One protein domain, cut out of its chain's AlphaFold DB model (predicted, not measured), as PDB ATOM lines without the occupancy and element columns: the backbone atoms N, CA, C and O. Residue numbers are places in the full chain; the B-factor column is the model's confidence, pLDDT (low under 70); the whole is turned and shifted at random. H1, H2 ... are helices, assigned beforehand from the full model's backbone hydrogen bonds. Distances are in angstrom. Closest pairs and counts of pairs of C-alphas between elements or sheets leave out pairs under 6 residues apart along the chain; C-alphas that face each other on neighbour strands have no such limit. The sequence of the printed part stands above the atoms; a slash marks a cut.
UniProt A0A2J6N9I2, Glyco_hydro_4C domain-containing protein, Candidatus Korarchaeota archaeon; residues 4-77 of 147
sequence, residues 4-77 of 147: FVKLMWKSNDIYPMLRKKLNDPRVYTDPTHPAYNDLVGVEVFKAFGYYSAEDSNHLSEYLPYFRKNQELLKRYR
ATOM      1  N   PHE A   4      14.541  48.572  14.347       95.62
ATOM      2  CA  PHE A   4      14.391  49.899  14.936       95.62
ATOM      3  C   PHE A   4      15.618  50.278  15.769       95.62
ATOM      4  O   PHE A   4      15.558  50.310  16.988       95.62
ATOM      5  N   VAL A   5      16.752  50.619  15.163       94.94
ATOM      6  CA  VAL A   5      17.966  50.980  15.937       94.94
ATOM      7  C   VAL A   5      17.809  52.243  16.803       94.94
ATOM      8  O   VAL A   5      18.568  52.466  17.742       94.94
ATOM      9  N   LYS A   6      16.784  53.057  16.527       95.12
ATOM     10  CA  LYS A   6      16.365  54.202  17.338       95.12
ATOM     11  C   LYS A   6      14.849  54.177  17.509       95.12
ATOM     12  O   LYS A   6      14.123  54.158  16.518       95.12
ATOM     13  N   LEU A   7      14.377  54.225  18.754       95.88
ATOM     14  CA  LEU A   7      12.953  54.192  19.082       95.88
ATOM     15  C   LEU A   7      12.631  55.284  20.110       95.88
ATOM     16  O   LEU A   7      12.973  55.173  21.284       95.88
ATOM     17  N   MET A   8      11.992  56.359  19.645       96.38
ATOM     18  CA  MET A   8      11.761  57.568  20.440       96.38
ATOM     19  C   MET A   8      10.272  57.866  20.587       96.38
ATOM     20  O   MET A   8       9.524  57.808  19.611       96.38
ATOM     21  N   TRP A   9       9.860  58.302  21.774       95.69
ATOM     22  CA  TRP A   9       8.533  58.861  22.025       95.69
ATOM     23  C   TRP A   9       8.656  60.200  22.740       95.69
ATOM     24  O   TRP A   9       9.252  60.275  23.814       95.69
ATOM     25  N   LYS A  10       8.107  61.272  22.151       94.69
ATOM     26  CA  LYS A  10       8.225  62.647  22.683       94.69
ATOM     27  C   LYS A  10       9.669  62.984  23.106       94.69
ATOM     28  O   LYS A  10       9.902  63.428  24.224       94.69
ATOM     29  N   SER A  11      10.632  62.686  22.232       95.00
ATOM     30  CA  SER A  11      12.079  62.875  22.454       95.00
ATOM     31  C   SER A  11      12.736  62.007  23.536       95.00
ATOM     32  O   SER A  11      13.919  62.192  23.801       95.00
ATOM     33  N   ASN A  12      12.041  61.016  24.100       96.56
ATOM     34  CA  ASN A  12      12.619  60.062  25.050       96.56
ATOM     35  C   ASN A  12      12.898  58.718  24.379       96.56
ATOM     36  O   ASN A  12      12.050  58.226  23.632       96.56
ATOM     37  N   ASP A  13      14.055  58.117  24.667       97.56
ATOM     38  CA  ASP A  13      14.320  56.723  24.304       97.56
ATOM     39  C   ASP A  13      13.390  55.810  25.108       97.56
ATOM     40  O   ASP A  13      13.379  55.832  26.342       97.56
ATOM     41  N   ILE A  14      12.585  55.017  24.403       97.50
ATOM     42  CA  ILE A  14      11.614  54.121  25.033       97.50
ATOM     43  C   ILE A  14      12.091  52.678  25.141       97.50
ATOM     44  O   ILE A  14      11.387  51.860  25.736       97.50
ATOM     45  N   TYR A  15      13.281  52.344  24.641       97.81
ATOM     46  CA  TYR A  15      13.822  50.996  24.777       97.81
ATOM     47  C   TYR A  15      13.908  50.486  26.223       97.81
ATOM     48  O   TYR A  15      13.561  49.322  26.444       97.81
ATOM     49  N   PRO A  16      14.289  51.295  27.233       97.38
ATOM     50  CA  PRO A  16      14.253  50.858  28.630       97.38
ATOM     51  C   PRO A  16      12.849  50.438  29.093       97.38
ATOM     52  O   PRO A  16      12.683  49.410  29.754       97.38
ATOM     53  N   MET A  17      11.819  51.196  28.704       96.56
ATOM     54  CA  MET A  17      10.428  50.868  29.019       96.56
ATOM     55  C   MET A  17       9.973  49.613  28.271       96.56
ATOM     56  O   MET A  17       9.342  48.741  28.873       96.56
ATOM     57  N   LEU A  18      10.309  49.502  26.984       96.69
ATOM     58  CA  LEU A  18       9.982  48.339  26.165       96.69
ATOM     59  C   LEU A  18      10.617  47.065  26.743       96.69
ATOM     60  O   LEU A  18       9.911  46.076  26.922       96.69
ATOM     61  N   ARG A  19      11.896  47.113  27.150       97.25
ATOM     62  CA  ARG A  19      12.575  46.014  27.865       97.25
ATOM     63  C   ARG A  19      11.806  45.576  29.104       97.25
ATOM     64  O   ARG A  19      11.540  44.391  29.271       97.25
ATOM     65  N   LYS A  20      11.386  46.525  29.946       96.81
ATOM     66  CA  LYS A  20      10.592  46.215  31.144       96.81
ATOM     67  C   LYS A  20       9.268  45.529  30.795       96.81
ATOM     68  O   LYS A  20       8.895  44.574  31.463       96.81
ATOM     69  N   LYS A  21       8.560  46.012  29.771       96.56
ATOM     70  CA  LYS A  21       7.258  45.467  29.359       96.56
ATOM     71  C   LYS A  21       7.374  44.082  28.723       96.56
ATOM     72  O   LYS A  21       6.571  43.219  29.036       96.56
ATOM     73  N   LEU A  22       8.381  43.848  27.887       96.81
ATOM     74  CA  LEU A  22       8.570  42.559  27.213       96.81
ATOM     75  C   LEU A  22       9.198  41.478  28.114       96.81
ATOM     76  O   LEU A  22       9.160  40.294  27.778       96.81
ATOM     77  N   ASN A  23       9.727  41.860  29.279       96.31
ATOM     78  CA  ASN A  23      10.114  40.928  30.342       96.31
ATOM     79  C   ASN A  23       8.935  40.469  31.218       96.31
ATOM     80  O   ASN A  23       9.123  39.596  32.061       96.31
ATOM     81  N   ASP A  24       7.736  41.021  31.028       96.31
ATOM     82  CA  ASP A  24       6.532  40.569  31.721       96.31
ATOM     83  C   ASP A  24       6.145  39.146  31.257       96.31
ATOM     84  O   ASP A  24       5.912  38.943  30.061       96.31
ATOM     85  N   PRO A  25       6.033  38.152  32.160       96.12
ATOM     86  CA  PRO A  25       5.633  36.791  31.794       96.12
ATOM     87  C   PRO A  25       4.275  36.713  31.088       96.12
ATOM     88  O   PRO A  25       4.040  35.787  30.310       96.12
ATOM     89  N   ARG A  26       3.398  37.705  31.298       97.12
ATOM     90  CA  ARG A  26       2.089  37.784  30.640       97.12
ATOM     91  C   ARG A  26       2.182  37.849  29.121       97.12
ATOM     92  O   ARG A  26       1.245  37.420  28.461       97.12
ATOM     93  N   VAL A  27       3.312  38.282  28.558       97.19
ATOM     94  CA  VAL A  27       3.577  38.205  27.109       97.19
ATOM     95  C   VAL A  27       3.314  36.793  26.566       97.19
ATOM     96  O   VAL A  27       2.797  36.637  25.462       97.19
ATOM     97  N   TYR A  28       3.622  35.754  27.346       96.38
ATOM     98  CA  TYR A  28       3.462  34.365  26.923       96.38
ATOM     99  C   TYR A  28       2.078  33.790  27.219       96.38
ATOM    100  O   TYR A  28       1.683  32.839  26.548       96.38
ATOM    101  N   THR A  29       1.342  34.332  28.192       96.44
ATOM    102  CA  THR A  29       0.136  33.686  28.737       96.44
ATOM    103  C   THR A  29      -1.152  34.478  28.554       96.44
ATOM    104  O   THR A  29      -2.216  33.874  28.578       96.44
ATOM    105  N   ASP A  30      -1.086  35.800  28.403       96.88
ATOM    106  CA  ASP A  30      -2.247  36.692  28.376       96.88
ATOM    107  C   ASP A  30      -2.566  37.129  26.935       96.88
ATOM    108  O   ASP A  30      -1.831  37.950  26.379       96.88
ATOM    109  N   PRO A  31      -3.670  36.642  26.327       95.62
ATOM    110  CA  PRO A  31      -4.068  37.010  24.967       95.62
ATOM    111  C   PRO A  31      -4.342  38.500  24.760       95.62
ATOM    112  O   PRO A  31      -4.378  38.960  23.621       95.62
ATOM    113  N   THR A  32      -4.553  39.258  25.839       96.06
ATOM    114  CA  THR A  32      -4.776  40.707  25.775       96.06
ATOM    115  C   THR A  32      -3.471  41.501  25.739       96.06
ATOM    116  O   THR A  32      -3.481  42.697  25.439       96.06
ATOM    117  N   HIS A  33      -2.330  40.857  26.012       96.31
ATOM    118  CA  HIS A  33      -1.039  41.520  25.955       96.31
ATOM    119  C   HIS A  33      -0.702  41.912  24.500       96.31
ATOM    120  O   HIS A  33      -0.751  41.058  23.615       96.31
ATOM    121  N   PRO A  34      -0.271  43.158  24.215       94.12
ATOM    122  CA  PRO A  34      -0.018  43.606  22.838       94.12
ATOM    123  C   PRO A  34       1.000  42.759  22.062       94.12
ATOM    124  O   PRO A  34       0.875  42.581  20.858       94.12
ATOM    125  N   ALA A  35       1.998  42.215  22.761       95.62
ATOM    126  CA  ALA A  35       3.028  41.350  22.180       95.62
ATOM    127  C   ALA A  35       2.663  39.851  22.170       95.62
ATOM    128  O   ALA A  35       3.507  39.027  21.835       95.62
ATOM    129  N   TYR A  36       1.438  39.475  22.559       95.31
ATOM    130  CA  TYR A  36       1.046  38.068  22.694       95.31
ATOM    131  C   TYR A  36       1.241  37.282  21.392       95.31
ATOM    132  O   TYR A  36       1.760  36.171  21.413       95.31
ATOM    133  N   ASN A  37       0.901  37.863  20.242       94.06
ATOM    134  CA  ASN A  37       1.068  37.203  18.942       94.06
ATOM    135  C   ASN A  37       2.438  37.445  18.290       94.06
ATOM    136  O   ASN A  37       2.645  37.001  17.166       94.06
ATOM    137  N   ASP A  38       3.365  38.131  18.967       95.75
ATOM    138  CA  ASP A  38       4.663  38.512  18.398       95.75
ATOM    139  C   ASP A  38       5.853  37.956  19.198       95.75
ATOM    140  O   ASP A  38       6.837  38.639  19.491       95.75
ATOM    141  N   LEU A  39       5.752  36.687  19.601       97.00
ATOM    142  CA  LEU A  39       6.738  36.066  20.483       97.00
ATOM    143  C   LEU A  39       8.125  35.917  19.857       97.00
ATOM    144  O   LEU A  39       9.115  35.989  20.580       97.00
ATOM    145  N   VAL A  40       8.232  35.717  18.543       97.25
ATOM    146  CA  VAL A  40       9.545  35.627  17.885       97.25
ATOM    147  C   VAL A  40      10.228  36.991  17.931       97.25
ATOM    148  O   VAL A  40      11.403  37.065  18.287       97.25
ATOM    149  N   GLY A  41       9.481  38.068  17.661       96.88
ATOM    150  CA  GLY A  41       9.955  39.441  17.835       96.88
ATOM    151  C   GLY A  41      10.438  39.704  19.262       96.88
ATOM    152  O   GLY A  41      11.515  40.268  19.454       96.88
ATOM    153  N   VAL A  42       9.707  39.211  20.270       97.50
ATOM    154  CA  VAL A  42      10.098  39.305  21.687       97.50
ATOM    155  C   VAL A  42      11.399  38.557  21.992       97.50
ATOM    156  O   VAL A  42      12.282  39.133  22.628       97.50
ATOM    157  N   GLU A  43      11.544  37.299  21.569       97.62
ATOM    158  CA  GLU A  43      12.763  36.515  21.831       97.62
ATOM    159  C   GLU A  43      13.986  37.126  21.143       97.62
ATOM    160  O   GLU A  43      15.047  37.277  21.750       97.62
ATOM    161  N   VAL A  44      13.823  37.541  19.887       97.38
ATOM    162  CA  VAL A  44      14.875  38.213  19.123       97.38
ATOM    163  C   VAL A  44      15.245  39.541  19.789       97.38
ATOM    164  O   VAL A  44      16.424  39.826  19.992       97.38
ATOM    165  N   PHE A  45      14.266  40.324  20.241       97.25
ATOM    166  CA  PHE A  45      14.525  41.547  20.994       97.25
ATOM    167  C   PHE A  45      15.297  41.296  22.297       97.25
ATOM    168  O   PHE A  45      16.215  42.052  22.617       97.25
ATOM    169  N   LYS A  46      14.965  40.237  23.043       96.56
ATOM    170  CA  LYS A  46      15.680  39.870  24.277       96.56
ATOM    171  C   LYS A  46      17.130  39.472  24.009       96.56
ATOM    172  O   LYS A  46      17.991  39.793  24.823       96.56
ATOM    173  N   ALA A  47      17.399  38.816  22.882       96.31
ATOM    174  CA  ALA A  47      18.745  38.405  22.493       96.31
ATOM    175  C   ALA A  47      19.607  39.568  21.963       96.31
ATOM    176  O   ALA A  47      20.775  39.673  22.327       96.31
ATOM    177  N   PHE A  48      19.049  40.437  21.113       95.38
ATOM    178  CA  PHE A  48      19.821  41.450  20.376       95.38
ATOM    179  C   PHE A  48      19.672  42.881  20.914       95.38
ATOM    180  O   PHE A  48      20.467  43.754  20.577       95.38
ATOM    181  N   GLY A  49      18.657  43.153  21.739       96.00
ATOM    182  CA  GLY A  49      18.432  44.455  22.374       96.00
ATOM    183  C   GLY A  49      17.672  45.490  21.534       96.00
ATOM    184  O   GLY A  49      17.292  46.529  22.083       96.00
ATOM    185  N   TYR A  50      17.398  45.201  20.257       96.81
ATOM    186  CA  TYR A  50      16.631  46.042  19.328       96.81
ATOM    187  C   TYR A  50      15.441  45.282  18.747       96.81
ATOM    188  O   TYR A  50      15.499  44.066  18.582       96.81
ATOM    189  N   TYR A  51      14.339  45.984  18.483       96.06
ATOM    190  CA  TYR A  51      13.117  45.360  17.976       96.06
ATOM    191  C   TYR A  51      13.170  45.226  16.450       96.06
ATOM    192  O   TYR A  51      13.562  46.170  15.754       96.06
ATOM    193  N   SER A  52      12.769  44.061  15.938       95.38
ATOM    194  CA  SER A  52      12.632  43.809  14.500       95.38
ATOM    195  C   SER A  52      11.364  44.472  13.963       95.38
ATOM    196  O   SER A  52      10.347  44.514  14.647       95.38
ATOM    197  N   ALA A  53      11.412  44.988  12.739       93.38
ATOM    198  CA  ALA A  53      10.225  45.511  12.059       93.38
ATOM    199  C   ALA A  53       9.371  44.413  11.398       93.38
ATOM    200  O   ALA A  53       8.259  44.695  10.958       93.38
ATOM    201  N   GLU A  54       9.893  43.189  11.315       93.38
ATOM    202  CA  GLU A  54       9.195  42.029  10.755       93.38
ATOM    203  C   GLU A  54       8.261  41.402  11.793       93.38
ATOM    204  O   GLU A  54       8.619  41.299  12.967       93.38
ATOM    205  N   ASP A  55       7.105  40.900  11.354       92.06
ATOM    206  CA  ASP A  55       6.247  40.090  12.217       92.06
ATOM    207  C   ASP A  55       6.851  38.699  12.486       92.06
ATOM    208  O   ASP A  55       7.689  38.192  11.737       92.06
ATOM    209  N   SER A  56       6.382  38.047  13.552       94.25
ATOM    210  CA  SER A  56       6.881  36.736  13.979       94.25
ATOM    211  C   SER A  56       6.824  35.629  12.917       94.25
ATOM    212  O   SER A  56       7.683  34.738  12.924       94.25
ATOM    213  N   ASN A  57       5.859  35.654  11.988       92.12
ATOM    214  CA  ASN A  57       5.792  34.642  10.935       92.12
ATOM    215  C   ASN A  57       6.935  34.806   9.943       92.12
ATOM    216  O   ASN A  57       7.604  33.818   9.665       92.12
ATOM    217  N   HIS A  58       7.193  36.017   9.456       92.88
ATOM    218  CA  HIS A  58       8.303  36.249   8.530       92.88
ATOM    219  C   HIS A  58       9.655  36.165   9.241       92.88
ATOM    220  O   HIS A  58      10.574  35.509   8.757       92.88
ATOM    221  N   LEU A  59       9.780  36.746  10.438       95.44
ATOM    222  CA  LEU A  59      11.034  36.754  11.190       95.44
ATOM    223  C   LEU A  59      11.543  35.341  11.503       95.44
ATOM    224  O   LEU A  59      12.742  35.071  11.423       95.44
ATOM    225  N   SER A  60      10.635  34.417  11.822       95.19
ATOM    226  CA  SER A  60      10.996  33.025  12.107       95.19
ATOM    227  C   SER A  60      11.496  32.238  10.895       95.19
ATOM    228  O   SER A  60      12.088  31.182  11.092       95.19
ATOM    229  N   GLU A  61      11.279  32.706   9.661       93.62
ATOM    230  CA  GLU A  61      11.816  32.059   8.452       93.62
ATOM    231  C   GLU A  61      13.318  32.325   8.280       93.62
ATOM    232  O   GLU A  61      14.034  31.485   7.743       93.62
ATOM    233  N   TYR A  62      13.815  33.450   8.801       93.75
ATOM    234  CA  TYR A  62      15.234  33.816   8.741       93.75
ATOM    235  C   TYR A  62      16.087  33.154   9.833       93.75
ATOM    236  O   TYR A  62      17.311  33.284   9.820       93.75
ATOM    237  N   LEU A  63      15.464  32.480  10.807       94.38
ATOM    238  CA  LEU A  63      16.131  31.988  12.013       94.38
ATOM    239  C   LEU A  63      15.871  30.488  12.224       94.38
ATOM    240  O   LEU A  63      14.718  30.060  12.273       94.38
ATOM    241  N   PRO A  64      16.908  29.665  12.471       94.81
ATOM    242  CA  PRO A  64      16.768  28.205  12.529       94.81
ATOM    243  C   PRO A  64      16.091  27.684  13.812       94.81
ATOM    244  O   PRO A  64      15.961  26.475  14.014       94.81
ATOM    245  N   TYR A  65      15.681  28.567  14.725       94.69
ATOM    246  CA  TYR A  65      15.302  28.193  16.090       94.69
ATOM    247  C   TYR A  65      13.813  27.887  16.269       94.69
ATOM    248  O   TYR A  65      13.464  27.075  17.126       94.69
ATOM    249  N   PHE A  66      12.937  28.508  15.474       95.75
ATOM    250  CA  PHE A  66      11.508  28.612  15.806       95.75
ATOM    251  C   PHE A  66      10.597  27.646  15.040       95.75
ATOM    252  O   PHE A  66       9.507  27.337  15.509       95.75
ATOM    253  N   ARG A  67      11.034  27.135  13.881       94.38
ATOM    254  CA  ARG A  67      10.176  26.367  12.953       94.38
ATOM    255  C   ARG A  67      10.523  24.876  12.860       94.38
ATOM    256  O   ARG A  67      10.165  24.221  11.890       94.38
ATOM    257  N   LYS A  68      11.238  24.327  13.849       93.94
ATOM    258  CA  LYS A  68      11.800  22.960  13.772       93.94
ATOM    259  C   LYS A  68      10.760  21.844  13.902       93.94
ATOM    260  O   LYS A  68      10.993  20.742  13.424       93.94
ATOM    261  N   ASN A  69       9.655  22.094  14.601       94.25
ATOM    262  CA  ASN A  69       8.593  21.114  14.816       94.25
ATOM    263  C   ASN A  69       7.265  21.805  15.172       94.25
ATOM    264  O   ASN A  69       7.225  23.002  15.457       94.25
ATOM    265  N   GLN A  70       6.183  21.025  15.183       94.00
ATOM    266  CA  GLN A  70       4.824  21.506  15.452       94.00
ATOM    267  C   GLN A  70       4.633  22.081  16.863       94.00
ATOM    268  O   GLN A  70       3.821  22.981  17.059       94.00
ATOM    269  N   GLU A  71       5.382  21.593  17.853       95.88
ATOM    270  CA  GLU A  71       5.328  22.127  19.216       95.88
ATOM    271  C   GLU A  71       5.851  23.566  19.265       95.88
ATOM    272  O   GLU A  71       5.213  24.437  19.854       95.88
ATOM    273  N   LEU A  72       6.973  23.842  18.592       96.06
ATOM    274  CA  LEU A  72       7.540  25.186  18.525       96.06
ATOM    275  C   LEU A  72       6.657  26.139  17.720       96.06
ATOM    276  O   LEU A  72       6.464  27.272  18.158       96.06
ATOM    277  N   LEU A  73       6.069  25.684  16.607       95.19
ATOM    278  CA  LEU A  73       5.125  26.504  15.838       95.19
ATOM    279  C   LEU A  73       3.953  26.958  16.718       95.19
ATOM    280  O   LEU A  73       3.679  28.154  16.810       95.19
ATOM    281  N   LYS A  74       3.343  26.031  17.467       94.69
ATOM    282  CA  LYS A  74       2.266  26.342  18.421       94.69
ATOM    283  C   LYS A  74       2.738  27.256  19.549       94.69
ATOM    284  O   LYS A  74       2.070  28.240  19.858       94.69
ATOM    285  N   ARG A  75       3.897  26.959  20.148       95.12
ATOM    286  CA  ARG A  75       4.474  27.741  21.251       95.12
ATOM    287  C   ARG A  75       4.698  29.199  20.863       95.12
ATOM    288  O   ARG A  75       4.404  30.080  21.663       95.12
ATOM    289  N   TYR A  76       5.215  29.443  19.661       96.25
ATOM    290  CA  TYR A  76       5.522  30.783  19.161       96.25
ATOM    291  C   TYR A  76       4.402  31.401  18.321       96.25
ATOM    292  O   TYR A  76       4.576  32.509  17.822       96.25
ATOM    293  N   ARG A  77       3.250  30.720  18.202       94.75
ATOM    294  CA  ARG A  77       2.068  31.182  17.451       94.75
ATOM    295  C   ARG A  77       2.397  31.495  15.989       94.75
ATOM    296  O   ARG A  77       1.901  32.455  15.406       94.75
TER     297      ARG A  77
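Overview. This is residues 4 to 77 of the 147 residues of the protein "Glyco_hydro_4C domain-containing protein" of Candidatus Korarchaeota archaeon (UniProt A0A2J6N9I2). A ten-residue helix, H3, lies across the middle of an elongated body of short helices and loops, with H1 toward one end of the long axis and H5 toward the other. H2, H4 and H5 gather near the beginning of H3, and before H1 a narrow turn, residues 8 to 13, sticks out at one end of the length. The printed part has 74 residues with five named helices, H1 to H5 in chain order, and no named strand; the class is all helix, though under half of the residues, 33 of 74, are in named elements. The whole is compact by its radius of gyration of the C-alphas, 12.9 A, while its spans are 42 by 26 by 16 A.

Arrangement. Start at H3, residues 39 to 48, whose centre is the nearest to the mean of the C-alphas, at 4.4 A. It touches H4, residues 56 to 59; their closest C-alphas, those of Val 40 and Ser 56, are 4.9 A apart. Look next at H1, residues 15 to 22, which is close to H3 but not clearly touching, with the closest C-alphas, Leu 22 and Val 42, 6.6 A apart. H1 and H3 run opposite ways at a steep tilt of 43 degrees. H5, residues 70 to 76, is also close to H3 but not clearly touching, with the closest C-alphas, Leu 39 and Tyr 76, 5.6 A apart. H5 and H3 run the same way at a steep tilt of 70.0 degrees, only just short of about perpendicular. H2, residues 26 to 29, is close to H3 but not clearly touching, with the closest C-alphas, Tyr 28 and Leu 39, 7.4 A apart. H1 and H2 meet only through their link, while H1 and H5 are apart, and H4 and H5 only just apart, at 8.0 A. In H1, H3 and H5 each backbone O i to N i+4 pair is within hydrogen-bond range; H2 and H4 are too short for such a pair, and of their single O i to N i+3 pairs that of H2 is within range and that of H4 is not.

Along the chain. Find C-alpha 39 at (6.738, 36.066, 20.483); from there H3 runs 14.1 A to C-alpha 48 at (19.821, 41.450, 20.376). H1 begins at C-alpha 15, (13.822, 50.996, 24.777), and is 10.2 A long. H2 measures 4.9 A and H4 5.0 A. H5 runs 10.0 A and ends at C-alpha 76, (5.522, 30.783, 19.161).

Size, cuts and confidence. The two C-alphas farthest apart are those of Ser 11 and Asn 69, 42.6 A. Ser 11 is in the stretch that stands free, residues 8 to 13, where residues 8 to 9 pair with residues 12 to 13, antiparallel. The link from H1 to H2 is tight, the other three are short, and the printed part has no cut. The mean pLDDT of the printed part is 95.7, and no printed residue is under 70.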